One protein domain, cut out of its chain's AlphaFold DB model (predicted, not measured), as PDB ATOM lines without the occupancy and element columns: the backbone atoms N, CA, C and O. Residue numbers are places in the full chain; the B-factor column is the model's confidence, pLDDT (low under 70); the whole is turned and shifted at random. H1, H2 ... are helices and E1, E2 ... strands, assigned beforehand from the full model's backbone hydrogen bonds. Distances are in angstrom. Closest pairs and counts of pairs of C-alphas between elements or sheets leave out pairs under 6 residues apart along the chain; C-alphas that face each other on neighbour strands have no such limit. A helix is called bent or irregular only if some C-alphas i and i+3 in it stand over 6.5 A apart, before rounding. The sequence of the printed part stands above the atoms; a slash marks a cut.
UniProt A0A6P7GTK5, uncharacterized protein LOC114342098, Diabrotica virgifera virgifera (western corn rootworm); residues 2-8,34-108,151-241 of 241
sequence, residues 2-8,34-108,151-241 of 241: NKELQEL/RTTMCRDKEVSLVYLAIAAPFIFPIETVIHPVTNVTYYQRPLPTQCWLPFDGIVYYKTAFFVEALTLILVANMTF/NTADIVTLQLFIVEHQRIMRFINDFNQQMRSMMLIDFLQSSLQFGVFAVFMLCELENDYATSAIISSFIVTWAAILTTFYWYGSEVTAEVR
ATOM      1  N   ASN A   2      17.678  -5.389  -4.090       46.06
ATOM      2  CA  ASN A   2      18.495  -6.576  -3.715       46.06
ATOM      3  C   ASN A   2      18.134  -7.212  -2.357       46.06
ATOM      4  O   ASN A   2      18.208  -8.428  -2.229       46.06
ATOM      5  N   LYS A   3      17.710  -6.417  -1.364       39.94
ATOM      6  CA  LYS A   3      17.293  -6.926  -0.043       39.94
ATOM      7  C   LYS A   3      15.977  -7.709  -0.089       39.94
ATOM      8  O   LYS A   3      15.912  -8.818   0.417       39.94
ATOM      9  N   GLU A   4      14.976  -7.171  -0.781       41.75
ATOM     10  CA  GLU A   4      13.679  -7.838  -0.972       41.75
ATOM     11  C   GLU A   4      13.829  -9.143  -1.761       41.75
ATOM     12  O   GLU A   4      13.175 -10.132  -1.454       41.75
ATOM     13  N   LEU A   5      14.736  -9.187  -2.746       41.53
ATOM     14  CA  LEU A   5      15.031 -10.410  -3.496       41.53
ATOM     15  C   LEU A   5      15.667 -11.498  -2.610       41.53
ATOM     16  O   LEU A   5      15.398 -12.680  -2.810       41.53
ATOM     17  N   GLN A   6      16.485 -11.094  -1.632       46.91
ATOM     18  CA  GLN A   6      17.120 -11.979  -0.653       46.91
ATOM     19  C   GLN A   6      16.114 -12.514   0.375       46.91
ATOM     20  O   GLN A   6      16.080 -13.720   0.615       46.91
ATOM     21  N   GLU A   7      15.243 -11.651   0.900       49.50
ATOM     22  CA  GLU A   7      14.161 -12.031   1.822       49.50
ATOM     23  C   GLU A   7      13.149 -12.971   1.144       49.50
ATOM     24  O   GLU A   7      12.721 -13.970   1.725       49.50
ATOM     25  N   LEU A   8      12.847 -12.736  -0.137       46.00
ATOM     26  CA  LEU A   8      12.039 -13.634  -0.968       46.00
ATOM     27  C   LEU A   8      12.699 -15.005  -1.178       46.00
ATOM     28  O   LEU A   8      12.015 -16.032  -1.206       46.00
ATOM     29  N   ARG A  34     -10.036 -31.984 -17.814       51.88
ATOM     30  CA  ARG A  34     -10.982 -32.117 -18.950       51.88
ATOM     31  C   ARG A  34     -10.409 -32.850 -20.184       51.88
ATOM     32  O   ARG A  34     -10.997 -32.808 -21.259       51.88
ATOM     33  N   THR A  35      -9.282 -33.546 -20.065       47.84
ATOM     34  CA  THR A  35      -8.488 -34.057 -21.200       47.84
ATOM     35  C   THR A  35      -9.074 -35.282 -21.913       47.84
ATOM     36  O   THR A  35      -8.484 -35.768 -22.873       47.84
ATOM     37  N   THR A  36     -10.243 -35.789 -21.511       45.81
ATOM     38  CA  THR A  36     -10.825 -37.009 -22.101       45.81
ATOM     39  C   THR A  36     -11.408 -36.818 -23.506       45.81
ATOM     40  O   THR A  36     -11.676 -37.813 -24.166       45.81
ATOM     41  N   MET A  37     -11.595 -35.584 -23.994       42.53
ATOM     42  CA  MET A  37     -12.232 -35.334 -25.302       42.53
ATOM     43  C   MET A  37     -11.303 -35.422 -26.526       42.53
ATOM     44  O   MET A  37     -11.811 -35.552 -27.636       42.53
ATOM     45  N   CYS A  38      -9.976 -35.360 -26.368       48.06
ATOM     46  CA  CYS A  38      -9.050 -35.325 -27.516       48.06
ATOM     47  C   CYS A  38      -8.631 -36.714 -28.029       48.06
ATOM     48  O   CYS A  38      -7.983 -36.809 -29.061       48.06
ATOM     49  N   ARG A  39      -8.986 -37.802 -27.333       48.41
ATOM     50  CA  ARG A  39      -8.372 -39.120 -27.571       48.41
ATOM     51  C   ARG A  39      -8.884 -39.871 -28.808       48.41
ATOM     52  O   ARG A  39      -8.134 -40.667 -29.362       48.41
ATOM     53  N   ASP A  40     -10.114 -39.614 -29.254       51.38
ATOM     54  CA  ASP A  40     -10.800 -40.527 -30.188       51.38
ATOM     55  C   ASP A  40     -10.797 -40.088 -31.666       51.38
ATOM     56  O   ASP A  40     -11.131 -40.886 -32.543       51.38
ATOM     57  N   LYS A  41     -10.425 -38.839 -31.992       52.59
ATOM     58  CA  LYS A  41     -10.676 -38.279 -33.338       52.59
ATOM     59  C   LYS A  41      -9.531 -38.452 -34.343       52.59
ATOM     60  O   LYS A  41      -9.795 -38.812 -35.485       52.59
ATOM     61  N   GLU A  42      -8.276 -38.268 -33.941       53.19
ATOM     62  CA  GLU A  42      -7.130 -38.271 -34.878       53.19
ATOM     63  C   GLU A  42      -6.681 -39.669 -35.304       53.19
ATOM     64  O   GLU A  42      -6.307 -39.898 -36.454       53.19
ATOM     65  N   VAL A  43      -6.811 -40.637 -34.400       57.66
ATOM     66  CA  VAL A  43      -6.480 -42.045 -34.645       57.66
ATOM     67  C   VAL A  43      -7.287 -42.609 -35.827       57.66
ATOM     68  O   VAL A  43      -6.779 -43.409 -36.610       57.66
ATOM     69  N   SER A  44      -8.524 -42.136 -36.009       59.91
ATOM     70  CA  SER A  44      -9.437 -42.602 -37.055       59.91
ATOM     71  C   SER A  44      -8.977 -42.242 -38.475       59.91
ATOM     72  O   SER A  44      -9.149 -43.056 -39.381       59.91
ATOM     73  N   LEU A  45      -8.347 -41.079 -38.685       62.88
ATOM     74  CA  LEU A  45      -7.885 -40.641 -40.015       62.88
ATOM     75  C   LEU A  45      -6.666 -41.429 -40.504       62.88
ATOM     76  O   LEU A  45      -6.566 -41.755 -41.685       62.88
ATOM     77  N   VAL A  46      -5.762 -41.781 -39.591       64.50
ATOM     78  CA  VAL A  46      -4.565 -42.578 -39.898       64.50
ATOM     79  C   VAL A  46      -4.959 -43.986 -40.325       64.50
ATOM     80  O   VAL A  46      -4.453 -44.500 -41.321       64.50
ATOM     81  N   TYR A  47      -5.916 -44.597 -39.619       66.81
ATOM     82  CA  TYR A  47      -6.465 -45.890 -40.020       66.81
ATOM     83  C   TYR A  47      -7.150 -45.826 -41.384       66.81
ATOM     84  O   TYR A  47      -7.011 -46.760 -42.170       66.81
ATOM     85  N   LEU A  48      -7.832 -44.720 -41.693       66.06
ATOM     86  CA  LEU A  48      -8.483 -44.511 -42.986       66.06
ATOM     87  C   LEU A  48      -7.457 -44.375 -44.125       66.06
ATOM     88  O   LEU A  48      -7.631 -45.000 -45.165       66.06
ATOM     89  N   ALA A  49      -6.348 -43.661 -43.904       65.69
ATOM     90  CA  ALA A  49      -5.250 -43.539 -44.869       65.69
ATOM     91  C   ALA A  49      -4.502 -44.866 -45.107       65.69
ATOM     92  O   ALA A  49      -4.112 -45.167 -46.232       65.69
ATOM     93  N   ILE A  50      -4.337 -45.695 -44.071       67.12
ATOM     94  CA  ILE A  50      -3.713 -47.028 -44.190       67.12
ATOM     95  C   ILE A  50      -4.665 -48.035 -44.849       67.12
ATOM     96  O   ILE A  50      -4.222 -48.926 -45.575       67.12
ATOM     97  N   ALA A  51      -5.971 -47.908 -44.604       66.25
ATOM     98  CA  ALA A  51      -6.991 -48.771 -45.191       66.25
ATOM     99  C   ALA A  51      -7.328 -48.393 -46.642       66.25
ATOM    100  O   ALA A  51      -7.711 -49.271 -47.414       66.25
ATOM    101  N   ALA A  52      -7.159 -47.125 -47.032       66.94
ATOM    102  CA  ALA A  52      -7.482 -46.609 -48.362       66.94
ATOM    103  C   ALA A  52      -6.883 -47.457 -49.510       66.94
ATOM    104  O   ALA A  52      -7.657 -47.909 -50.354       66.94
ATOM    105  N   PRO A  53      -5.586 -47.821 -49.517       65.94
ATOM    106  CA  PRO A  53      -4.991 -48.709 -50.529       65.94
ATOM    107  C   PRO A  53      -5.626 -50.099 -50.685       65.94
ATOM    108  O   PRO A  53      -5.371 -50.793 -51.670       65.94
ATOM    109  N   PHE A  54      -6.409 -50.550 -49.701       65.81
ATOM    110  CA  PHE A  54      -7.151 -51.811 -49.761       65.81
ATOM    111  C   PHE A  54      -8.600 -51.635 -50.223       65.81
ATOM    112  O   PHE A  54      -9.223 -52.616 -50.626       65.81
ATOM    113  N   ILE A  55      -9.130 -50.413 -50.143       64.81
ATOM    114  CA  ILE A  55     -10.500 -50.054 -50.527       64.81
ATOM    115  C   ILE A  55     -10.532 -49.554 -51.978       64.81
ATOM    116  O   ILE A  55     -11.473 -49.862 -52.709       64.81
ATOM    117  N   PHE A  56      -9.502 -48.817 -52.404       62.16
ATOM    118  CA  PHE A  56      -9.410 -48.272 -53.755       62.16
ATOM    119  C   PHE A  56      -8.960 -49.324 -54.784       62.16
ATOM    120  O   PHE A  56      -8.173 -50.223 -54.466       62.16
ATOM    121  N   PRO A  57      -9.480 -49.244 -56.023       59.41
ATOM    122  CA  PRO A  57      -9.179 -50.207 -57.072       59.41
ATOM    123  C   PRO A  57      -7.710 -50.149 -57.511       59.41
ATOM    124  O   PRO A  57      -7.014 -49.153 -57.347       59.41
ATOM    125  N   ILE A  58      -7.243 -51.257 -58.086       66.25
ATOM    126  CA  ILE A  58      -5.911 -51.363 -58.689       66.25
ATOM    127  C   ILE A  58      -5.866 -50.454 -59.921       66.25
ATOM    128  O   ILE A  58      -6.708 -50.589 -60.809       66.25
ATOM    129  N   GLU A  59      -4.872 -49.573 -59.996       67.75
ATOM    130  CA  GLU A  59      -4.678 -48.673 -61.130       67.75
ATOM    131  C   GLU A  59      -3.799 -49.331 -62.199       67.75
ATOM    132  O   GLU A  59      -2.847 -50.061 -61.904       67.75
ATOM    133  N   THR A  60      -4.114 -49.086 -63.470       66.75
ATOM    134  CA  THR A  60      -3.267 -49.505 -64.591       66.75
ATOM    135  C   THR A  60      -2.362 -48.355 -65.001       66.75
ATOM    136  O   THR A  60      -2.841 -47.364 -65.550       66.75
ATOM    137  N   VAL A  61      -1.055 -48.500 -64.783       68.62
ATOM    138  CA  VAL A  61      -0.052 -47.497 -65.166       68.62
ATOM    139  C   VAL A  61       0.741 -48.012 -66.367       68.62
ATOM    140  O   VAL A  61       1.210 -49.153 -66.377       68.62
ATOM    141  N   ILE A  62       0.882 -47.181 -67.402       71.31
ATOM    142  CA  ILE A  62       1.708 -47.487 -68.578       71.31
ATOM    143  C   ILE A  62       3.131 -47.014 -68.293       71.31
ATOM    144  O   ILE A  62       3.358 -45.829 -68.052       71.31
ATOM    145  N   HIS A  63       4.104 -47.923 -68.337       67.25
ATOM    146  CA  HIS A  63       5.496 -47.547 -68.111       67.25
ATOM    147  C   HIS A  63       6.030 -46.729 -69.305       67.25
ATOM    148  O   HIS A  63       6.021 -47.236 -70.430       67.25
ATOM    149  N   PRO A  64       6.595 -45.524 -69.096       68.75
ATOM    150  CA  PRO A  64       6.926 -44.575 -70.172       68.75
ATOM    151  C   PRO A  64       8.074 -45.005 -71.104       68.75
ATOM    152  O   PRO A  64       8.394 -44.301 -72.053       68.75
ATOM    153  N   VAL A  65       8.716 -46.143 -70.830       74.56
ATOM    154  CA  VAL A  65       9.921 -46.615 -71.543       74.56
ATOM    155  C   VAL A  65       9.669 -47.967 -72.199       74.56
ATOM    156  O   VAL A  65      10.072 -48.188 -73.334       74.56
ATOM    157  N   THR A  66       8.989 -48.877 -71.500       76.38
ATOM    158  CA  THR A  66       8.712 -50.226 -72.005       76.38
ATOM    159  C   THR A  66       7.335 -50.351 -72.660       76.38
ATOM    160  O   THR A  66       7.084 -51.369 -73.295       76.38
ATOM    161  N   ASN A  67       6.451 -49.347 -72.536       78.56
ATOM    162  CA  ASN A  67       5.061 -49.368 -73.021       78.56
ATOM    163  C   ASN A  67       4.249 -50.589 -72.549       78.56
ATOM    164  O   ASN A  67       3.254 -50.966 -73.168       78.56
ATOM    165  N   VAL A  68       4.658 -51.210 -71.439       78.00
ATOM    166  CA  VAL A  68       3.928 -52.310 -70.807       78.00
ATOM    167  C   VAL A  68       2.973 -51.728 -69.768       78.00
ATOM    168  O   VAL A  68       3.347 -50.837 -68.999       78.00
ATOM    169  N   THR A  69       1.736 -52.222 -69.759       74.19
ATOM    170  CA  THR A  69       0.731 -51.919 -68.738       74.19
ATOM    171  C   THR A  69       0.999 -52.747 -67.485       74.19
ATOM    172  O   THR A  69       0.969 -53.978 -67.523       74.19
ATOM    173  N   TYR A  70       1.240 -52.075 -66.360       72.81
ATOM    174  CA  TYR A  70       1.365 -52.712 -65.053       72.81
ATOM    175  C   TYR A  70       0.138 -52.416 -64.196       72.81
ATOM    176  O   TYR A  70      -0.381 -51.301 -64.181       72.81
ATOM    177  N   TYR A  71      -0.307 -53.434 -63.466       71.56
ATOM    178  CA  TYR A  71      -1.310 -53.298 -62.419       71.56
ATOM    179  C   TYR A  71      -0.607 -52.860 -61.135       71.56
ATOM    180  O   TYR A  71       0.079 -53.663 -60.498       71.56
ATOM    181  N   GLN A  72      -0.758 -51.592 -60.769       72.19
ATOM    182  CA  GLN A  72      -0.143 -51.013 -59.585       72.19
ATOM    183  C   GLN A  72      -1.212 -50.754 -58.523       72.19
ATOM    184  O   GLN A  72      -2.255 -50.158 -58.783       72.19
ATOM    185  N   ARG A  73      -0.955 -51.221 -57.300       74.19
ATOM    186  CA  ARG A  73      -1.742 -50.784 -56.145       74.19
ATOM    187  C   ARG A  73      -1.216 -49.428 -55.680       74.19
ATOM    188  O   ARG A  73       0.008 -49.293 -55.569       74.19
ATOM    189  N   PRO A  74      -2.094 -48.451 -55.407       74.06
ATOM    190  CA  PRO A  74      -1.655 -47.172 -54.878       74.06
ATOM    191  C   PRO A  74      -1.028 -47.381 -53.497       74.06
ATOM    192  O   PRO A  74      -1.555 -48.115 -52.663       74.06
ATOM    193  N   LEU A  75       0.127 -46.761 -53.269       77.31
ATOM    194  CA  LEU A  75       0.723 -46.674 -51.940       77.31
ATOM    195  C   LEU A  75      -0.036 -45.621 -51.106       77.31
ATOM    196  O   LEU A  75      -0.654 -44.728 -51.690       77.31
ATOM    197  N   PRO A  76      -0.012 -45.702 -49.759       75.00
ATOM    198  CA  PRO A  76      -0.643 -44.708 -48.887       75.00
ATOM    199  C   PRO A  76      -0.214 -43.270 -49.196       75.00
ATOM    200  O   PRO A  76      -1.005 -42.342 -49.038       75.00
ATOM    201  N   THR A  77       1.035 -43.085 -49.631       76.31
ATOM    202  CA  THR A  77       1.565 -41.792 -50.057       76.31
ATOM    203  C   THR A  77       2.242 -41.900 -51.417       76.31
ATOM    204  O   THR A  77       2.955 -42.857 -51.706       76.31
ATOM    205  N   GLN A  78       2.055 -40.890 -52.268       74.31
ATOM    206  CA  GLN A  78       2.826 -40.776 -53.504       74.31
ATOM    207  C   GLN A  78       4.188 -40.158 -53.182       74.31
ATOM    208  O   GLN A  78       4.368 -38.942 -53.245       74.31
ATOM    209  N   CYS A  79       5.147 -40.995 -52.783       79.69
ATOM    210  CA  CYS A  79       6.520 -40.575 -52.529       79.69
ATOM    211  C   CYS A  79       7.508 -41.279 -53.469       79.69
ATOM    212  O   CYS A  79       7.259 -42.378 -53.969       79.69
ATOM    213  N   TRP A  80       8.637 -40.623 -53.748       85.06
ATOM    214  CA  TRP A  80       9.703 -41.244 -54.528       85.06
ATOM    215  C   TRP A  80      10.493 -42.214 -53.647       85.06
ATOM    216  O   TRP A  80      10.993 -41.830 -52.588       85.06
ATOM    217  N   LEU A  81      10.636 -43.456 -54.107       83.69
ATOM    218  CA  LEU A  81      11.414 -44.493 -53.438       83.69
ATOM    219  C   LEU A  81      12.694 -44.782 -54.238       83.69
ATOM    220  O   LEU A  81      12.643 -44.852 -55.467       83.69
ATOM    221  N   PRO A  82      13.842 -45.022 -53.575       85.88
ATOM    222  CA  PRO A  82      15.100 -45.354 -54.251       85.88
ATOM    223  C   PRO A  82      15.136 -46.791 -54.807       85.88
ATOM    224  O   PRO A  82      16.191 -47.272 -55.216       85.88
ATOM    225  N   PHE A  83      14.007 -47.500 -54.797       87.38
ATOM    226  CA  PHE A  83      13.843 -48.858 -55.306       87.38
ATOM    227  C   PHE A  83      12.493 -48.996 -56.017       87.38
ATOM    228  O   PHE A  83      11.590 -48.184 -55.823       87.38
ATOM    229  N   ASP A  84      12.353 -50.045 -56.828       81.75
ATOM    230  CA  ASP A  84      11.119 -50.307 -57.567       81.75
ATOM    231  C   ASP A  84       9.974 -50.698 -56.612       81.75
ATOM    232  O   ASP A  84       9.942 -51.802 -56.053       81.75
ATOM    233  N   GLY A  85       9.036 -49.768 -56.424       77.19
ATOM    234  CA  GLY A  85       7.855 -49.944 -55.582       77.19
ATOM    235  C   GLY A  85       6.862 -50.977 -56.120       77.19
ATOM    236  O   GLY A  85       6.054 -51.484 -55.347       77.19
ATOM    237  N   ILE A  86       6.933 -51.345 -57.404       80.50
ATOM    238  CA  ILE A  86       6.077 -52.380 -57.996       80.50
ATOM    239  C   ILE A  86       6.592 -53.762 -57.580       80.50
ATOM    240  O   ILE A  86       5.827 -54.591 -57.082       80.50
ATOM    241  N   VAL A  87       7.902 -53.995 -57.713       86.75
ATOM    242  CA  VAL A  87       8.539 -55.270 -57.337       86.75
ATOM    243  C   VAL A  87       8.525 -55.467 -55.819       86.75
ATOM    244  O   VAL A  87       8.215 -56.554 -55.332       86.75
ATOM    245  N   TYR A  88       8.812 -54.408 -55.057       87.94
ATOM    246  CA  TYR A  88       8.911 -54.449 -53.596       87.94
ATOM    247  C   TYR A  88       7.726 -53.781 -52.888       87.94
ATOM    248  O   TYR A  88       7.885 -53.211 -51.806       87.94
ATOM    249  N   TYR A  89       6.518 -53.902 -53.451       86.25
ATOM    250  CA  TYR A  89       5.311 -53.238 -52.942       86.25
ATOM    251  C   TYR A  89       5.055 -53.479 -51.452       86.25
ATOM    252  O   TYR A  89       4.783 -52.544 -50.709       86.25
ATOM    253  N   LYS A  90       5.175 -54.726 -50.977       87.38
ATOM    254  CA  LYS A  90       4.920 -55.053 -49.560       87.38
ATOM    255  C   LYS A  90       5.875 -54.319 -48.618       87.38
ATOM    256  O   LYS A  90       5.457 -53.877 -47.552       87.38
ATOM    257  N   THR A  91       7.139 -54.197 -49.016       88.38
ATOM    258  CA  THR A  91       8.164 -53.501 -48.236       88.38
ATOM    259  C   THR A  91       7.919 -51.998 -48.258       88.38
ATOM    260  O   THR A  91       7.915 -51.384 -47.195       88.38
ATOM    261  N   ALA A  92       7.645 -51.425 -49.437       88.31
ATOM    262  CA  ALA A  92       7.276 -50.016 -49.587       88.31
ATOM    263  C   ALA A  92       6.065 -49.664 -48.714       88.31
ATOM    264  O   ALA A  92       6.146 -48.788 -47.858       88.31
ATOM    265  N   PHE A  93       4.984 -50.433 -48.852       87.88
ATOM    266  CA  PHE A  93       3.756 -50.259 -48.089       87.88
ATOM    267  C   PHE A  93       4.001 -50.324 -46.579       87.88
ATOM    268  O   PHE A  93       3.504 -49.486 -45.834       87.88
ATOM    269  N   PHE A  94       4.774 -51.310 -46.111       88.06
ATOM    270  CA  PHE A  94       5.066 -51.459 -44.687       88.06
ATOM    271  C   PHE A  94       5.861 -50.271 -44.132       88.06
ATOM    272  O   PHE A  94       5.536 -49.769 -43.058       88.06
ATOM    273  N   VAL A  95       6.878 -49.808 -44.863       90.12
ATOM    274  CA  VAL A  95       7.695 -48.655 -44.458       90.12
ATOM    275  C   VAL A  95       6.858 -47.377 -44.434       90.12
ATOM    276  O   VAL A  95       6.930 -46.627 -43.459       90.12
ATOM    277  N   GLU A  96       6.027 -47.141 -45.449       88.56
ATOM    278  CA  GLU A  96       5.136 -45.979 -45.488       88.56
ATOM    279  C   GLU A  96       4.092 -46.014 -44.372       88.56
ATOM    280  O   GLU A  96       3.938 -45.034 -43.646       88.56
ATOM    281  N   ALA A  97       3.423 -47.151 -44.168       86.44
ATOM    282  CA  ALA A  97       2.438 -47.307 -43.102       86.44
ATOM    283  C   ALA A  97       3.065 -47.079 -41.719       86.44
ATOM    284  O   ALA A  97       2.503 -46.362 -40.891       86.44
ATOM    285  N   LEU A  98       4.255 -47.634 -41.473       88.38
ATOM    286  CA  LEU A  98       4.980 -47.429 -40.221       88.38
ATOM    287  C   LEU A  98       5.372 -45.958 -40.037       88.38
ATOM    288  O   LEU A  98       5.218 -45.416 -38.944       88.38
ATOM    289  N   THR A  99       5.826 -45.298 -41.102       88.12
ATOM    290  CA  THR A  99       6.189 -43.875 -41.072       88.12
ATOM    291  C   THR A  99       4.971 -43.001 -40.776       88.12
ATOM    292  O   THR A  99       5.046 -42.143 -39.901       88.12
ATOM    293  N   LEU A 100       3.829 -43.258 -41.420       85.88
ATOM    294  CA  LEU A 100       2.573 -42.546 -41.164       85.88
ATOM    295  C   LEU A 100       2.102 -42.709 -39.716       85.88
ATOM    296  O   LEU A 100       1.734 -41.725 -39.078       85.88
ATOM    297  N   ILE A 101       2.164 -43.929 -39.169       85.56
ATOM    298  CA  ILE A 101       1.812 -44.193 -37.766       85.56
ATOM    299  C   ILE A 101       2.745 -43.428 -36.820       85.56
ATOM    300  O   ILE A 101       2.285 -42.855 -35.833       85.56
ATOM    301  N   LEU A 102       4.052 -43.414 -37.094       89.06
ATOM    302  CA  LEU A 102       5.018 -42.686 -36.270       89.06
ATOM    303  C   LEU A 102       4.778 -41.176 -36.315       89.06
ATOM    304  O   LEU A 102       4.736 -40.549 -35.259       89.06
ATOM    305  N   VAL A 103       4.587 -40.606 -37.507       86.06
ATOM    306  CA  VAL A 103       4.311 -39.173 -37.681       86.06
ATOM    307  C   VAL A 103       3.030 -38.791 -36.950       86.06
ATOM    308  O   VAL A 103       3.045 -37.854 -36.159       86.06
ATOM    309  N   ALA A 104       1.951 -39.552 -37.129       83.25
ATOM    310  CA  ALA A 104       0.687 -39.260 -36.467       83.25
ATOM    311  C   ALA A 104       0.782 -39.343 -34.938       83.25
ATOM    312  O   ALA A 104       0.281 -38.464 -34.243       83.25
ATOM    313  N   ASN A 105       1.467 -40.359 -34.402       84.69
ATOM    314  CA  ASN A 105       1.684 -40.468 -32.959       84.69
ATOM    315  C   ASN A 105       2.519 -39.307 -32.410       84.69
ATOM    316  O   ASN A 105       2.245 -38.840 -31.306       84.69
ATOM    317  N   MET A 106       3.528 -38.847 -33.154       87.19
ATOM    318  CA  MET A 106       4.340 -37.700 -32.749       87.19
ATOM    319  C   MET A 106       3.524 -36.407 -32.748       87.19
ATOM    320  O   MET A 106       3.579 -35.677 -31.762       87.19
ATOM    321  N   THR A 107       2.730 -36.147 -33.791       84.25
ATOM    322  CA  THR A 107       1.833 -34.981 -33.847       84.25
ATOM    323  C   THR A 107       0.841 -35.001 -32.685       84.25
ATOM    324  O   THR A 107       0.801 -34.061 -31.897       84.25
ATOM    325  N   PHE A 108       0.158 -36.127 -32.476       82.69
ATOM    326  CA  PHE A 108      -0.800 -36.284 -31.381       82.69
ATOM    327  C   PHE A 108      -0.160 -36.107 -29.996       82.69
ATOM    328  O   PHE A 108      -0.728 -35.482 -29.097       82.69
ATOM    329  N   ASN A 151      -2.519  -8.766  11.651       78.31
ATOM    330  CA  ASN A 151      -1.994  -7.768  10.708       78.31
ATOM    331  C   ASN A 151      -0.708  -8.221   9.980       78.31
ATOM    332  O   ASN A 151      -0.478  -7.887   8.821       78.31
ATOM    333  N   THR A 152       0.147  -8.997  10.653       78.38
ATOM    334  CA  THR A 152       1.349  -9.582  10.029       78.38
ATOM    335  C   THR A 152       1.008 -10.791   9.164       78.38
ATOM    336  O   THR A 152       1.635 -10.985   8.124       78.38
ATOM    337  N   ALA A 153      -0.020 -11.560   9.539       75.50
ATOM    338  CA  ALA A 153      -0.502 -12.677   8.739       75.50
ATOM    339  C   ALA A 153      -1.026 -12.203   7.375       75.50
ATOM    340  O   ALA A 153      -0.649 -12.805   6.375       75.50
ATOM    341  N   ASP A 154      -1.788 -11.100   7.325       79.00
ATOM    342  CA  ASP A 154      -2.322 -10.517   6.081       79.00
ATOM    343  C   ASP A 154      -1.228 -10.058   5.106       79.00
ATOM    344  O   ASP A 154      -1.305 -10.296   3.897       79.00
ATOM    345  N   ILE A 155      -0.173  -9.421   5.624       83.44
ATOM    346  CA  ILE A 155       0.961  -8.981   4.802       83.44
ATOM    347  C   ILE A 155       1.680 -10.195   4.203       83.44
ATOM    348  O   ILE A 155       2.007 -10.195   3.016       83.44
ATOM    349  N   VAL A 156       1.892 -11.249   4.998       78.38
ATOM    350  CA  VAL A 156       2.567 -12.472   4.545       78.38
ATOM    351  C   VAL A 156       1.726 -13.224   3.507       78.38
ATOM    352  O   VAL A 156       2.276 -13.659   2.492       78.38
ATOM    353  N   THR A 157       0.403 -13.349   3.690       79.44
ATOM    354  CA  THR A 157      -0.479 -13.959   2.676       79.44
ATOM    355  C   THR A 157      -0.443 -13.191   1.364       79.44
ATOM    356  O   THR A 157      -0.349 -13.807   0.300       79.44
ATOM    357  N   LEU A 158      -0.490 -11.858   1.420       85.75
ATOM    358  CA  LEU A 158      -0.451 -11.019   0.226       85.75
ATOM    359  C   LEU A 158       0.899 -11.118  -0.496       85.75
ATOM    360  O   LEU A 158       0.936 -11.253  -1.718       85.75
ATOM    361  N   GLN A 159       2.011 -11.109   0.241       84.12
ATOM    362  CA  GLN A 159       3.341 -11.303  -0.343       84.12
ATOM    363  C   GLN A 159       3.452 -12.659  -1.042       84.12
ATOM    364  O   GLN A 159       3.913 -12.729  -2.181       84.12
ATOM    365  N   LEU A 160       2.978 -13.730  -0.403       80.62
ATOM    366  CA  LEU A 160       3.010 -15.075  -0.974       80.62
ATOM    367  C   LEU A 160       2.152 -15.168  -2.247       80.62
ATOM    368  O   LEU A 160       2.566 -15.781  -3.229       80.62
ATOM    369  N   PHE A 161       1.006 -14.483  -2.271       84.88
ATOM    370  CA  PHE A 161       0.168 -14.354  -3.462       84.88
ATOM    371  C   PHE A 161       0.888 -13.644  -4.615       84.88
ATOM    372  O   PHE A 161       0.895 -14.146  -5.740       84.88
ATOM    373  N   ILE A 162       1.526 -12.499  -4.345       86.75
ATOM    374  CA  ILE A 162       2.266 -11.728  -5.356       86.75
ATOM    375  C   ILE A 162       3.398 -12.575  -5.949       86.75
ATOM    376  O   ILE A 162       3.593 -12.584  -7.164       86.75
ATOM    377  N   VAL A 163       4.119 -13.318  -5.108       86.50
ATOM    378  CA  VAL A 163       5.214 -14.193  -5.545       86.50
ATOM    379  C   VAL A 163       4.705 -15.317  -6.447       86.50
ATOM    380  O   VAL A 163       5.283 -15.545  -7.513       86.50
ATOM    381  N   GLU A 164       3.610 -15.985  -6.076       83.00
ATOM    382  CA  GLU A 164       3.007 -17.029  -6.913       83.00
ATOM    383  C   GLU A 164       2.502 -16.475  -8.245       83.00
ATOM    384  O   GLU A 164       2.760 -17.065  -9.296       83.00
ATOM    385  N   HIS A 165       1.846 -15.314  -8.230       88.69
ATOM    386  CA  HIS A 165       1.393 -14.653  -9.449       88.69
ATOM    387  C   HIS A 165       2.567 -14.331 -10.384       88.69
ATOM    388  O   HIS A 165       2.549 -14.692 -11.561       88.69
ATOM    389  N   GLN A 166       3.636 -13.725  -9.856       87.81
ATOM    390  CA  GLN A 166       4.838 -13.429 -10.636       87.81
ATOM    391  C   GLN A 166       5.488 -14.695 -11.199       87.81
ATOM    392  O   GLN A 166       5.976 -14.681 -12.329       87.81
ATOM    393  N   ARG A 167       5.502 -15.793 -10.438       88.44
ATOM    394  CA  ARG A 167       6.028 -17.080 -10.901       88.44
ATOM    395  C   ARG A 167       5.218 -17.628 -12.077       88.44
ATOM    396  O   ARG A 167       5.818 -18.068 -13.056       88.44
ATOM    397  N   ILE A 168       3.887 -17.585 -11.997       88.38
ATOM    398  CA  ILE A 168       2.996 -18.019 -13.084       88.38
ATOM    399  C   ILE A 168       3.207 -17.142 -14.320       88.38
ATOM    400  O   ILE A 168       3.384 -17.671 -15.413       88.38
ATOM    401  N   MET A 169       3.282 -15.820 -14.154       87.00
ATOM    402  CA  MET A 169       3.508 -14.898 -15.271       87.00
ATOM    403  C   MET A 169       4.858 -15.120 -15.959       87.00
ATOM    404  O   MET A 169       4.918 -15.102 -17.186       87.00
ATOM    405  N   ARG A 170       5.931 -15.391 -15.200       90.81
ATOM    406  CA  ARG A 170       7.230 -15.775 -15.782       90.81
ATOM    407  C   ARG A 170       7.115 -17.064 -16.587       90.81
ATOM    408  O   ARG A 170       7.550 -17.090 -17.728       90.81
ATOM    409  N   PHE A 171       6.458 -18.086 -16.037       89.69
ATOM    410  CA  PHE A 171       6.235 -19.346 -16.749       89.69
ATOM    411  C   PHE A 171       5.436 -19.154 -18.046       89.69
ATOM    412  O   PHE A 171       5.816 -19.699 -19.076       89.69
ATOM    413  N   ILE A 172       4.363 -18.354 -18.019       88.94
ATOM    414  CA  ILE A 172       3.574 -18.021 -19.214       88.94
ATOM    415  C   ILE A 172       4.444 -17.306 -20.247       88.94
ATOM    416  O   ILE A 172       4.366 -17.622 -21.431       88.94
ATOM    417  N   ASN A 173       5.275 -16.357 -19.816       90.25
ATOM    418  CA  ASN A 173       6.135 -15.604 -20.719       90.25
ATOM    419  C   ASN A 173       7.215 -16.491 -21.358       90.25
ATOM    420  O   ASN A 173       7.411 -16.429 -22.571       90.25
ATOM    421  N   ASP A 174       7.852 -17.358 -20.569       91.19
ATOM    422  CA  ASP A 174       8.842 -18.324 -21.052       91.19
ATOM    423  C   ASP A 174       8.198 -19.324 -22.023       91.19
ATOM    424  O   ASP A 174       8.718 -19.563 -23.113       91.19
ATOM    425  N   PHE A 175       7.026 -19.863 -21.670       89.06
ATOM    426  CA  PHE A 175       6.262 -20.759 -22.535       89.06
ATOM    427  C   PHE A 175       5.881 -20.070 -23.847       89.06
ATOM    428  O   PHE A 175       6.120 -20.613 -24.921       89.06
ATOM    429  N   ASN A 176       5.360 -18.844 -23.786       89.31
ATOM    430  CA  ASN A 176       5.017 -18.075 -24.975       89.31
ATOM    431  C   ASN A 176       6.251 -17.812 -25.851       89.31
ATOM    432  O   ASN A 176       6.178 -17.960 -27.066       89.31
ATOM    433  N   GLN A 177       7.405 -17.485 -25.264       91.56
ATOM    434  CA  GLN A 177       8.638 -17.267 -26.021       91.56
ATOM    435  C   GLN A 177       9.094 -18.526 -26.772       91.56
ATOM    436  O   GLN A 177       9.503 -18.415 -27.929       91.56
ATOM    437  N   GLN A 178       9.000 -19.702 -26.144       89.75
ATOM    438  CA  GLN A 178       9.378 -20.973 -26.770       89.75
ATOM    439  C   GLN A 178       8.352 -21.429 -27.815       89.75
ATOM    440  O   GLN A 178       8.716 -21.833 -28.918       89.75
ATOM    441  N   MET A 179       7.061 -21.315 -27.504       86.25
ATOM    442  CA  MET A 179       6.005 -21.871 -28.348       86.25
ATOM    443  C   MET A 179       5.562 -20.938 -29.475       86.25
ATOM    444  O   MET A 179       4.986 -21.413 -30.448       86.25
ATOM    445  N   ARG A 180       5.841 -19.629 -29.404       88.25
ATOM    446  CA  ARG A 180       5.415 -18.656 -30.425       88.25
ATOM    447  C   ARG A 180       5.878 -19.038 -31.826       88.25
ATOM    448  O   ARG A 180       5.077 -19.011 -32.752       88.25
ATOM    449  N   SER A 181       7.156 -19.376 -31.987       89.19
ATOM    450  CA  SER A 181       7.698 -19.742 -33.301       89.19
ATOM    451  C   SER A 181       7.080 -21.041 -33.811       89.19
ATOM    452  O   SER A 181       6.729 -21.129 -34.983       89.19
ATOM    453  N   MET A 182       6.895 -22.020 -32.920       88.38
ATOM    454  CA  MET A 182       6.280 -23.299 -33.266       88.38
ATOM    455  C   MET A 182       4.821 -23.121 -33.709       88.38
ATOM    456  O   MET A 182       4.458 -23.602 -34.776       88.38
ATOM    457  N   MET A 183       4.018 -22.359 -32.960       86.50
ATOM    458  CA  MET A 183       2.624 -22.061 -33.319       86.50
ATOM    459  C   MET A 183       2.511 -21.251 -34.616       86.50
ATOM    460  O   MET A 183       1.567 -21.437 -35.373       86.50
ATOM    461  N   LEU A 184       3.462 -20.354 -34.897       89.25
ATOM    462  CA  LEU A 184       3.460 -19.581 -36.141       89.25
ATOM    463  C   LEU A 184       3.740 -20.472 -37.356       89.25
ATOM    464  O   LEU A 184       3.085 -20.320 -38.385       89.25
ATOM    465  N   ILE A 185       4.686 -21.408 -37.231       90.44
ATOM    466  CA  ILE A 185       4.969 -22.399 -38.277       90.44
ATOM    467  C   ILE A 185       3.753 -23.300 -38.491       90.44
ATOM    468  O   ILE A 185       3.364 -23.515 -39.635       90.44
ATOM    469  N   ASP A 186       3.125 -23.767 -37.414       85.56
ATOM    470  CA  ASP A 186       1.941 -24.621 -37.492       85.56
ATOM    471  C   ASP A 186       0.737 -23.898 -38.121       85.56
ATOM    472  O   ASP A 186       0.059 -24.436 -38.999       85.56
ATOM    473  N   PHE A 187       0.531 -22.623 -37.781       87.69
ATOM    474  CA  PHE A 187      -0.474 -21.775 -38.422       87.69
ATOM    475  C   PHE A 187      -0.197 -21.589 -39.920       87.69
ATOM    476  O   PHE A 187      -1.108 -21.722 -40.739       87.69
ATOM    477  N   LEU A 188       1.056 -21.310 -40.296       91.38
ATOM    478  CA  LEU A 188       1.451 -21.173 -41.698       91.38
ATOM    479  C   LEU A 188       1.204 -22.480 -42.462       91.38
ATOM    480  O   LEU A 188       0.571 -22.459 -43.518       91.38
ATOM    481  N   GLN A 189       1.647 -23.609 -41.906       88.69
ATOM    482  CA  GLN A 189       1.451 -24.936 -42.480       88.69
ATOM    483  C   GLN A 189      -0.037 -25.252 -42.655       88.69
ATOM    484  O   GLN A 189      -0.456 -25.621 -43.752       88.69
ATOM    485  N   SER A 190      -0.842 -25.049 -41.613       87.56
ATOM    486  CA  SER A 190      -2.288 -25.280 -41.647       87.56
ATOM    487  C   SER A 190      -2.964 -24.407 -42.704       87.56
ATOM    488  O   SER A 190      -3.754 -24.899 -43.505       87.56
ATOM    489  N   SER A 191      -2.619 -23.117 -42.775       91.19
ATOM    490  CA  SER A 191      -3.198 -22.191 -43.759       91.19
ATOM    491  C   SER A 191      -2.892 -22.595 -45.207       91.19
ATOM    492  O   SER A 191      -3.779 -22.550 -46.061       91.19
ATOM    493  N   LEU A 192      -1.667 -23.065 -45.470       91.50
ATOM    494  CA  LEU A 192      -1.270 -23.592 -46.772       91.50
ATOM    495  C   LEU A 192      -2.071 -24.855 -47.112       91.50
ATOM    496  O   LEU A 192      -2.599 -24.967 -48.215       91.50
ATOM    497  N   GLN A 193      -2.199 -25.783 -46.158       88.38
ATOM    498  CA  GLN A 193      -2.956 -27.023 -46.335       88.38
ATOM    499  C   GLN A 193      -4.431 -26.750 -46.644       88.38
ATOM    500  O   GLN A 193      -4.961 -27.317 -47.597       88.38
ATOM    501  N   PHE A 194      -5.081 -25.832 -45.919       87.69
ATOM    502  CA  PHE A 194      -6.452 -25.412 -46.232       87.69
ATOM    503  C   PHE A 194      -6.571 -24.822 -47.636       87.69
ATOM    504  O   PHE A 194      -7.525 -25.141 -48.343       87.69
ATOM    505  N   GLY A 195      -5.605 -24.001 -48.058       89.62
ATOM    506  CA  GLY A 195      -5.572 -23.451 -49.411       89.62
ATOM    507  C   GLY A 195      -5.496 -24.543 -50.481       89.62
ATOM    508  O   GLY A 195      -6.280 -24.531 -51.428       89.62
ATOM    509  N   VAL A 196      -4.606 -25.522 -50.302       88.44
ATOM    510  CA  VAL A 196      -4.450 -26.652 -51.233       88.44
ATOM    511  C   VAL A 196      -5.709 -27.515 -51.270       88.44
ATOM    512  O   VAL A 196      -6.195 -27.822 -52.357       88.44
ATOM    513  N   PHE A 197      -6.287 -27.856 -50.115       86.12
ATOM    514  CA  PHE A 197      -7.524 -28.638 -50.069       86.12
ATOM    515  C   PHE A 197      -8.706 -27.899 -50.697       86.12
ATOM    516  O   PHE A 197      -9.511 -28.524 -51.379       86.12
ATOM    517  N   ALA A 198      -8.802 -26.579 -50.522       86.06
ATOM    518  CA  ALA A 198      -9.841 -25.781 -51.164       86.06
ATOM    519  C   ALA A 198      -9.703 -25.789 -52.693       86.06
ATOM    520  O   ALA A 198     -10.692 -25.998 -53.388       86.06
ATOM    521  N   VAL A 199      -8.484 -25.615 -53.220       88.00
ATOM    522  CA  VAL A 199      -8.227 -25.700 -54.669       88.00
ATOM    523  C   VAL A 199      -8.557 -27.095 -55.195       88.00
ATOM    524  O   VAL A 199      -9.254 -27.215 -56.196       88.00
ATOM    525  N   PHE A 200      -8.130 -28.145 -54.495       84.38
ATOM    526  CA  PHE A 200      -8.404 -29.524 -54.887       84.38
ATOM    527  C   PHE A 200      -9.909 -29.824 -54.913       84.38
ATOM    528  O   PHE A 200     -10.417 -30.358 -55.893       84.38
ATOM    529  N   MET A 201     -10.648 -29.399 -53.883       82.19
ATOM    530  CA  MET A 201     -12.106 -29.535 -53.839       82.19
ATOM    531  C   MET A 201     -12.803 -28.751 -54.954       82.19
ATOM    532  O   MET A 201     -13.846 -29.182 -55.421       82.19
ATOM    533  N   LEU A 202     -12.264 -27.611 -55.396       83.56
ATOM    534  CA  LEU A 202     -12.845 -26.842 -56.503       83.56
ATOM    535  C   LEU A 202     -12.521 -27.443 -57.878       83.56
ATOM    536  O   LEU A 202     -13.342 -27.335 -58.785       83.56
ATOM    537  N   CYS A 203     -11.344 -28.051 -58.043       82.00
ATOM    538  CA  CYS A 203     -10.872 -28.570 -59.328       82.00
ATOM    539  C   CYS A 203     -11.253 -30.035 -59.594       82.00
ATOM    540  O   CYS A 203     -11.465 -30.384 -60.751       82.00
ATOM    541  N   GLU A 204     -11.345 -30.885 -58.569       71.00
ATOM    542  CA  GLU A 204     -11.531 -32.340 -58.728       71.00
ATOM    543  C   GLU A 204     -12.889 -32.868 -58.233       71.00
ATOM    544  O   GLU A 204     -13.110 -34.080 -58.190       71.00
ATOM    545  N   LEU A 205     -13.842 -31.986 -57.905       64.12
ATOM    546  CA  LEU A 205     -15.153 -32.385 -57.366       64.12
ATOM    547  C   LEU A 205     -15.960 -33.313 -58.297       64.12
ATOM    548  O   LEU A 205     -16.894 -33.968 -57.839       64.12
ATOM    549  N   GLU A 206     -15.635 -33.353 -59.591       61.53
ATOM    550  CA  GLU A 206     -16.437 -34.040 -60.607       61.53
ATOM    551  C   GLU A 206     -16.205 -35.559 -60.714       61.53
ATOM    552  O   GLU A 206     -17.060 -36.231 -61.285       61.53
ATOM    553  N   ASN A 207     -15.119 -36.131 -60.166       60.44
ATOM    554  CA  ASN A 207     -14.703 -37.493 -60.555       60.44
ATOM    555  C   ASN A 207     -14.714 -38.587 -59.468       60.44
ATOM    556  O   ASN A 207     -14.789 -39.759 -59.839       60.44
ATOM    557  N   ASP A 208     -14.680 -38.281 -58.162       72.06
ATOM    558  CA  ASP A 208     -14.711 -39.332 -57.125       72.06
ATOM    559  C   ASP A 208     -15.273 -38.879 -55.759       72.06
ATOM    560  O   ASP A 208     -14.685 -38.071 -55.031       72.06
ATOM    561  N   TYR A 209     -16.411 -39.466 -55.365       73.94
ATOM    562  CA  TYR A 209     -17.060 -39.217 -54.072       73.94
ATOM    563  C   TYR A 209     -16.214 -39.673 -52.874       73.94
ATOM    564  O   TYR A 209     -16.302 -39.069 -51.803       73.94
ATOM    565  N   ALA A 210     -15.404 -40.725 -53.024       72.62
ATOM    566  CA  ALA A 210     -14.604 -41.259 -51.926       72.62
ATOM    567  C   ALA A 210     -13.443 -40.319 -51.575       72.62
ATOM    568  O   ALA A 210     -13.254 -39.979 -50.405       72.62
ATOM    569  N   THR A 211     -12.725 -39.823 -52.583       73.94
ATOM    570  CA  THR A 211     -11.656 -38.831 -52.403       73.94
ATOM    571  C   THR A 211     -12.184 -37.526 -51.793       73.94
ATOM    572  O   THR A 211     -11.617 -37.014 -50.824       73.94
ATOM    573  N   SER A 212     -13.339 -37.036 -52.260       76.50
ATOM    574  CA  SER A 212     -14.003 -35.848 -51.698       76.50
ATOM    575  C   SER A 212     -14.396 -36.017 -50.219       76.50
ATOM    576  O   SER A 212     -14.195 -35.112 -49.398       76.50
ATOM    577  N   ALA A 213     -14.893 -37.199 -49.834       78.00
ATOM    578  CA  ALA A 213     -15.234 -37.507 -48.445       78.00
ATOM    579  C   ALA A 213     -13.998 -37.528 -47.529       78.00
ATOM    580  O   ALA A 213     -14.043 -36.985 -46.421       78.00
ATOM    581  N   ILE A 214     -12.883 -38.100 -47.997       76.69
ATOM    582  CA  ILE A 214     -11.614 -38.125 -47.257       76.69
ATOM    583  C   ILE A 214     -11.124 -36.696 -47.010       76.69
ATOM    584  O   ILE A 214     -10.867 -36.327 -45.864       76.69
ATOM    585  N   ILE A 215     -11.074 -35.856 -48.042       79.88
ATOM    586  CA  ILE A 215     -10.600 -34.469 -47.919       79.88
ATOM    587  C   ILE A 215     -11.502 -33.656 -46.993       79.88
ATOM    588  O   ILE A 215     -11.014 -32.949 -46.111       79.88
ATOM    589  N   SER A 216     -12.818 -33.816 -47.123       81.12
ATOM    590  CA  SER A 216     -13.782 -33.173 -46.228       81.12
ATOM    591  C   SER A 216     -13.552 -33.575 -44.764       81.12
ATOM    592  O   SER A 216     -13.584 -32.723 -43.876       81.12
ATOM    593  N   SER A 217     -13.246 -34.850 -44.495       80.69
ATOM    594  CA  SER A 217     -12.930 -35.328 -43.141       80.69
ATOM    595  C   SER A 217     -11.631 -34.736 -42.574       80.69
ATOM    596  O   SER A 217     -11.568 -34.415 -41.381       80.69
ATOM    597  N   PHE A 218     -10.624 -34.510 -43.428       80.75
ATOM    598  CA  PHE A 218      -9.393 -33.818 -43.051       80.75
ATOM    599  C   PHE A 218      -9.667 -32.356 -42.693       80.75
ATOM    600  O   PHE A 218      -9.267 -31.918 -41.616       80.75
ATOM    601  N   ILE A 219     -10.406 -31.621 -43.531       83.94
ATOM    602  CA  ILE A 219     -10.775 -30.216 -43.282       83.94
ATOM    603  C   ILE A 219     -11.503 -30.079 -41.940       83.94
ATOM    604  O   ILE A 219     -11.153 -29.216 -41.135       83.94
ATOM    605  N   VAL A 220     -12.492 -30.939 -41.677       84.81
ATOM    606  CA  VAL A 220     -13.267 -30.905 -40.426       84.81
ATOM    607  C   VAL A 220     -12.378 -31.169 -39.212       84.81
ATOM    608  O   VAL A 220     -12.496 -30.469 -38.205       84.81
ATOM    609  N   THR A 221     -11.475 -32.149 -39.296       80.88
ATOM    610  CA  THR A 221     -10.572 -32.474 -38.183       80.88
ATOM    611  C   THR A 221      -9.602 -31.331 -37.900       80.88
ATOM    612  O   THR A 221      -9.509 -30.884 -36.758       80.88
ATOM    613  N   TRP A 222      -8.964 -30.776 -38.933       82.12
ATOM    614  CA  TRP A 222      -8.062 -29.631 -38.787       82.12
ATOM    615  C   TRP A 222      -8.775 -28.383 -38.254       82.12
ATOM    616  O   TRP A 222      -8.259 -27.700 -37.368       82.12
ATOM    617  N   ALA A 223      -9.995 -28.106 -38.721       84.62
ATOM    618  CA  ALA A 223     -10.796 -26.997 -38.209       84.62
ATOM    619  C   ALA A 223     -11.149 -27.184 -36.722       84.62
ATOM    620  O   ALA A 223     -11.124 -26.219 -35.952       84.62
ATOM    621  N   ALA A 224     -11.438 -28.417 -36.294       84.81
ATOM    622  CA  ALA A 224     -11.711 -28.732 -34.895       84.81
ATOM    623  C   ALA A 224     -10.474 -28.533 -34.001       84.81
ATOM    624  O   ALA A 224     -10.600 -27.974 -32.906       84.81
ATOM    625  N   ILE A 225      -9.291 -28.937 -34.471       82.12
ATOM    626  CA  ILE A 225      -8.016 -28.735 -33.766       82.12
ATOM    627  C   ILE A 225      -7.743 -27.236 -33.591       82.12
ATOM    628  O   ILE A 225      -7.592 -26.767 -32.461       82.12
ATOM    629  N   LEU A 226      -7.802 -26.452 -34.674       84.38
ATOM    630  CA  LEU A 226      -7.610 -24.998 -34.619       84.38
ATOM    631  C   LEU A 226      -8.604 -24.316 -33.680       84.38
ATOM    632  O   LEU A 226      -8.214 -23.503 -32.843       84.38
ATOM    633  N   THR A 227      -9.886 -24.673 -33.771       85.69
ATOM    634  CA  THR A 227     -10.920 -24.130 -32.877       85.69
ATOM    635  C   THR A 227     -10.584 -24.411 -31.412       85.69
ATOM    636  O   THR A 227     -10.761 -23.538 -30.563       85.69
ATOM    637  N   THR A 228     -10.046 -25.595 -31.112       84.25
ATOM    638  CA  THR A 228      -9.621 -25.972 -29.756       84.25
ATOM    639  C   THR A 228      -8.441 -25.117 -29.282       84.25
ATOM    640  O   THR A 228      -8.472 -24.609 -28.161       84.25
ATOM    641  N   PHE A 229      -7.439 -24.874 -30.133       83.50
ATOM    642  CA  PHE A 229      -6.324 -23.972 -29.812       83.50
ATOM    643  C   PHE A 229      -6.793 -22.543 -29.516       83.50
ATOM    644  O   PHE A 229      -6.420 -21.971 -28.487       83.50
ATOM    645  N   TYR A 230      -7.655 -21.978 -30.366       84.94
ATOM    646  CA  TYR A 230      -8.204 -20.637 -30.147       84.94
ATOM    647  C   TYR A 230      -9.074 -20.561 -28.892       84.94
ATOM    648  O   TYR A 230      -9.001 -19.570 -28.162       84.94
ATOM    649  N   TRP A 231      -9.846 -21.612 -28.600       87.69
ATOM    650  CA  TRP A 231     -10.638 -21.700 -27.377       87.69
ATOM    651  C   TRP A 231      -9.748 -21.584 -26.136       87.69
ATOM    652  O   TRP A 231      -9.952 -20.682 -25.322       87.69
ATOM    653  N   TYR A 232      -8.717 -22.425 -26.014       83.69
ATOM    654  CA  TYR A 232      -7.807 -22.379 -24.864       83.69
ATOM    655  C   TYR A 232      -7.045 -21.052 -24.771       83.69
ATOM    656  O   TYR A 232      -6.890 -20.515 -23.675       83.69
ATOM    657  N   GLY A 233      -6.614 -20.480 -25.899       83.94
ATOM    658  CA  GLY A 233      -5.987 -19.155 -25.916       83.94
ATOM    659  C   GLY A 233      -6.917 -18.054 -25.389       83.94
ATOM    660  O   GLY A 233      -6.511 -17.216 -24.578       83.94
ATOM    661  N   SER A 234      -8.190 -18.084 -25.792       87.50
ATOM    662  CA  SER A 234      -9.203 -17.139 -25.307       87.50
ATOM    663  C   SER A 234      -9.464 -17.284 -23.802       87.50
ATOM    664  O   SER A 234      -9.572 -16.288 -23.092       87.50
ATOM    665  N   GLU A 235      -9.467 -18.512 -23.284       85.06
ATOM    666  CA  GLU A 235      -9.685 -18.785 -21.863       85.06
ATOM    667  C   GLU A 235      -8.513 -18.280 -21.008       85.06
ATOM    668  O   GLU A 235      -8.726 -17.653 -19.970       85.06
ATOM    669  N   VAL A 236      -7.269 -18.455 -21.477       81.88
ATOM    670  CA  VAL A 236      -6.074 -17.944 -20.779       81.88
ATOM    671  C   VAL A 236      -6.103 -16.421 -20.725       81.88
ATOM    672  O   VAL A 236      -5.882 -15.833 -19.669       81.88
ATOM    673  N   THR A 237      -6.411 -15.767 -21.845       81.50
ATOM    674  CA  THR A 237      -6.502 -14.298 -21.888       81.50
ATOM    675  C   THR A 237      -7.640 -13.738 -21.035       81.50
ATOM    676  O   THR A 237      -7.503 -12.635 -20.506       81.50
ATOM    677  N   ALA A 238      -8.729 -14.489 -20.853       83.38
ATOM    678  CA  ALA A 238      -9.829 -14.113 -19.971       83.38
ATOM    679  C   ALA A 238      -9.479 -14.242 -18.478       83.38
ATOM    680  O   ALA A 238      -9.888 -13.386 -17.703       83.38
ATOM    681  N   GLU A 239      -8.729 -15.270 -18.066       76.81
ATOM    682  CA  GLU A 239      -8.341 -15.478 -16.655       76.81
ATOM    683  C   GLU A 239      -7.151 -14.602 -16.213       76.81
ATOM    684  O   GLU A 239      -6.900 -14.464 -15.018       76.81
ATOM    685  N   VAL A 240      -6.404 -14.018 -17.158       70.75
ATOM    686  CA  VAL A 240      -5.313 -13.064 -16.871       70.75
ATOM    687  C   VAL A 240      -5.827 -11.630 -16.648       70.75
ATOM    688  O   VAL A 240      -5.119 -10.836 -16.029       70.75
ATOM    689  N   ARG A 241      -7.026 -11.285 -17.141       62.34
ATOM    690  CA  ARG A 241      -7.676  -9.983 -16.890       62.34
ATOM    691  C   ARG A 241      -8.363  -9.940 -15.530       62.34
ATOM    692  O   ARG A 241      -8.261  -8.870 -14.895       62.34
TER     693      ARG A 241
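This is residues 2 to 8, 34 to 108 and 151 to 241 of the 241 residues of the protein "uncharacterized protein LOC114342098" of Diabrotica virgifera virgifera (western corn rootworm) (UniProt A0A6P7GTK5). A helical hairpin, H4b and H5, and a pair of antiparallel helices, H2 and H3, run roughly along one long axis; H4a reaches out beyond them as a long arm at one end, and the small strand hairpin of E1 and E2 lies at the other. H4a and H4b are the two parts of one bent helix, and the short helix H1 lies by itself near the arm, away from the other helices. The 173 printed residues include five named helices and two named strands, in the order H1, H2, E1, E2, H3, H4, H5; the class is mostly helix, and the sheet, E1 - E2, is antiparallel. The whole is extended, with a radius of gyration of the C-alphas of 25.6 A, and the C-alphas span 92 by 34 by 28 A.

H1, residues 2 to 8, begins with C-alpha 2 at (18.495, -6.576, -3.715). After a cut, H2 takes residues 42 to 55 and measures 19.9 A from first to last C-alpha; it is irregular, but only just, with C-alphas 50 and 53 6.7 A apart, and its line is a rough one. Strand E1, residues 59 to 62, is 9.9 A long, and E2, residues 69 to 72, is 9.2 A long. H3 covers residues 89 to 108 over 28.1 A. H4, residues 151 to 203, was assigned as one helix by its hydrogen bonds, but it is bent: C-alphas 178 and 181 are 6.9 A apart. Its arm H4a, residues 151 to 178, starts with C-alpha 151 at (-1.994, -7.768, 10.708) and is 41.3 A long; its arm H4b, residues 181 to 203, is 33.2 A long. H5, residues 209 to 240, is 47.0 A long and ends with C-alpha 240 at (-5.313, -13.064, -16.871).

H1 touches no helix; it is only just apart from H4a, with their closest C-alphas 8.2 A from each other. H2 and H3 touch, with Ile 50 and Ala 97 as their closest C-alphas, 6.3 A apart. They stand at a shallow tilt of 15 degrees and run opposite ways. Residues 42 to 45 of H2 and 217 to 221 of H5 only just touch, with 3 pairs of C-alphas within 8 A, the closest being those of Glu 42 and Thr 221 at 7.5 A. E1 and E2 form an antiparallel hairpin: N 59 and O 72 are 2.9 A apart and N 72 and O 59 are 2.8 A apart, both within hydrogen-bond range. H3 is apart from H4b and from H5. The arms H4a and H4b stand at a steep tilt of 48 degrees. H4b and H5 are a helical hairpin and touch through residues 212 to 222 of H5; the closest C-alphas are those of Met 201 and Ser 212, 6.9 A apart, and the tilt is a shallow 31 degrees, opposite ways. Each O i to N i+4 pair is within hydrogen-bond range in H1, H3, H4b and H5, against 7 of 10 in H2 and 23 of 24 in H4a.

The two C-alphas farthest apart are those of Asn 67 and Asn 151, at 93.8 A. Residues 9 to 33 are not printed, a gap of 34.6 A between C-alphas 8 and 34, and residues 109 to 150 are not printed, a gap of 50.9 A between C-alphas 108 and 151. The link from E2 to H3, residues 73 to 88, is long. Residues 2 to 7, 151 to 158, 173 to 182 and 230 to 235 stand free. The mean pLDDT of the printed part is 77.4, and 41 residues are under 70, among them 2 to 8 and 34 to 61.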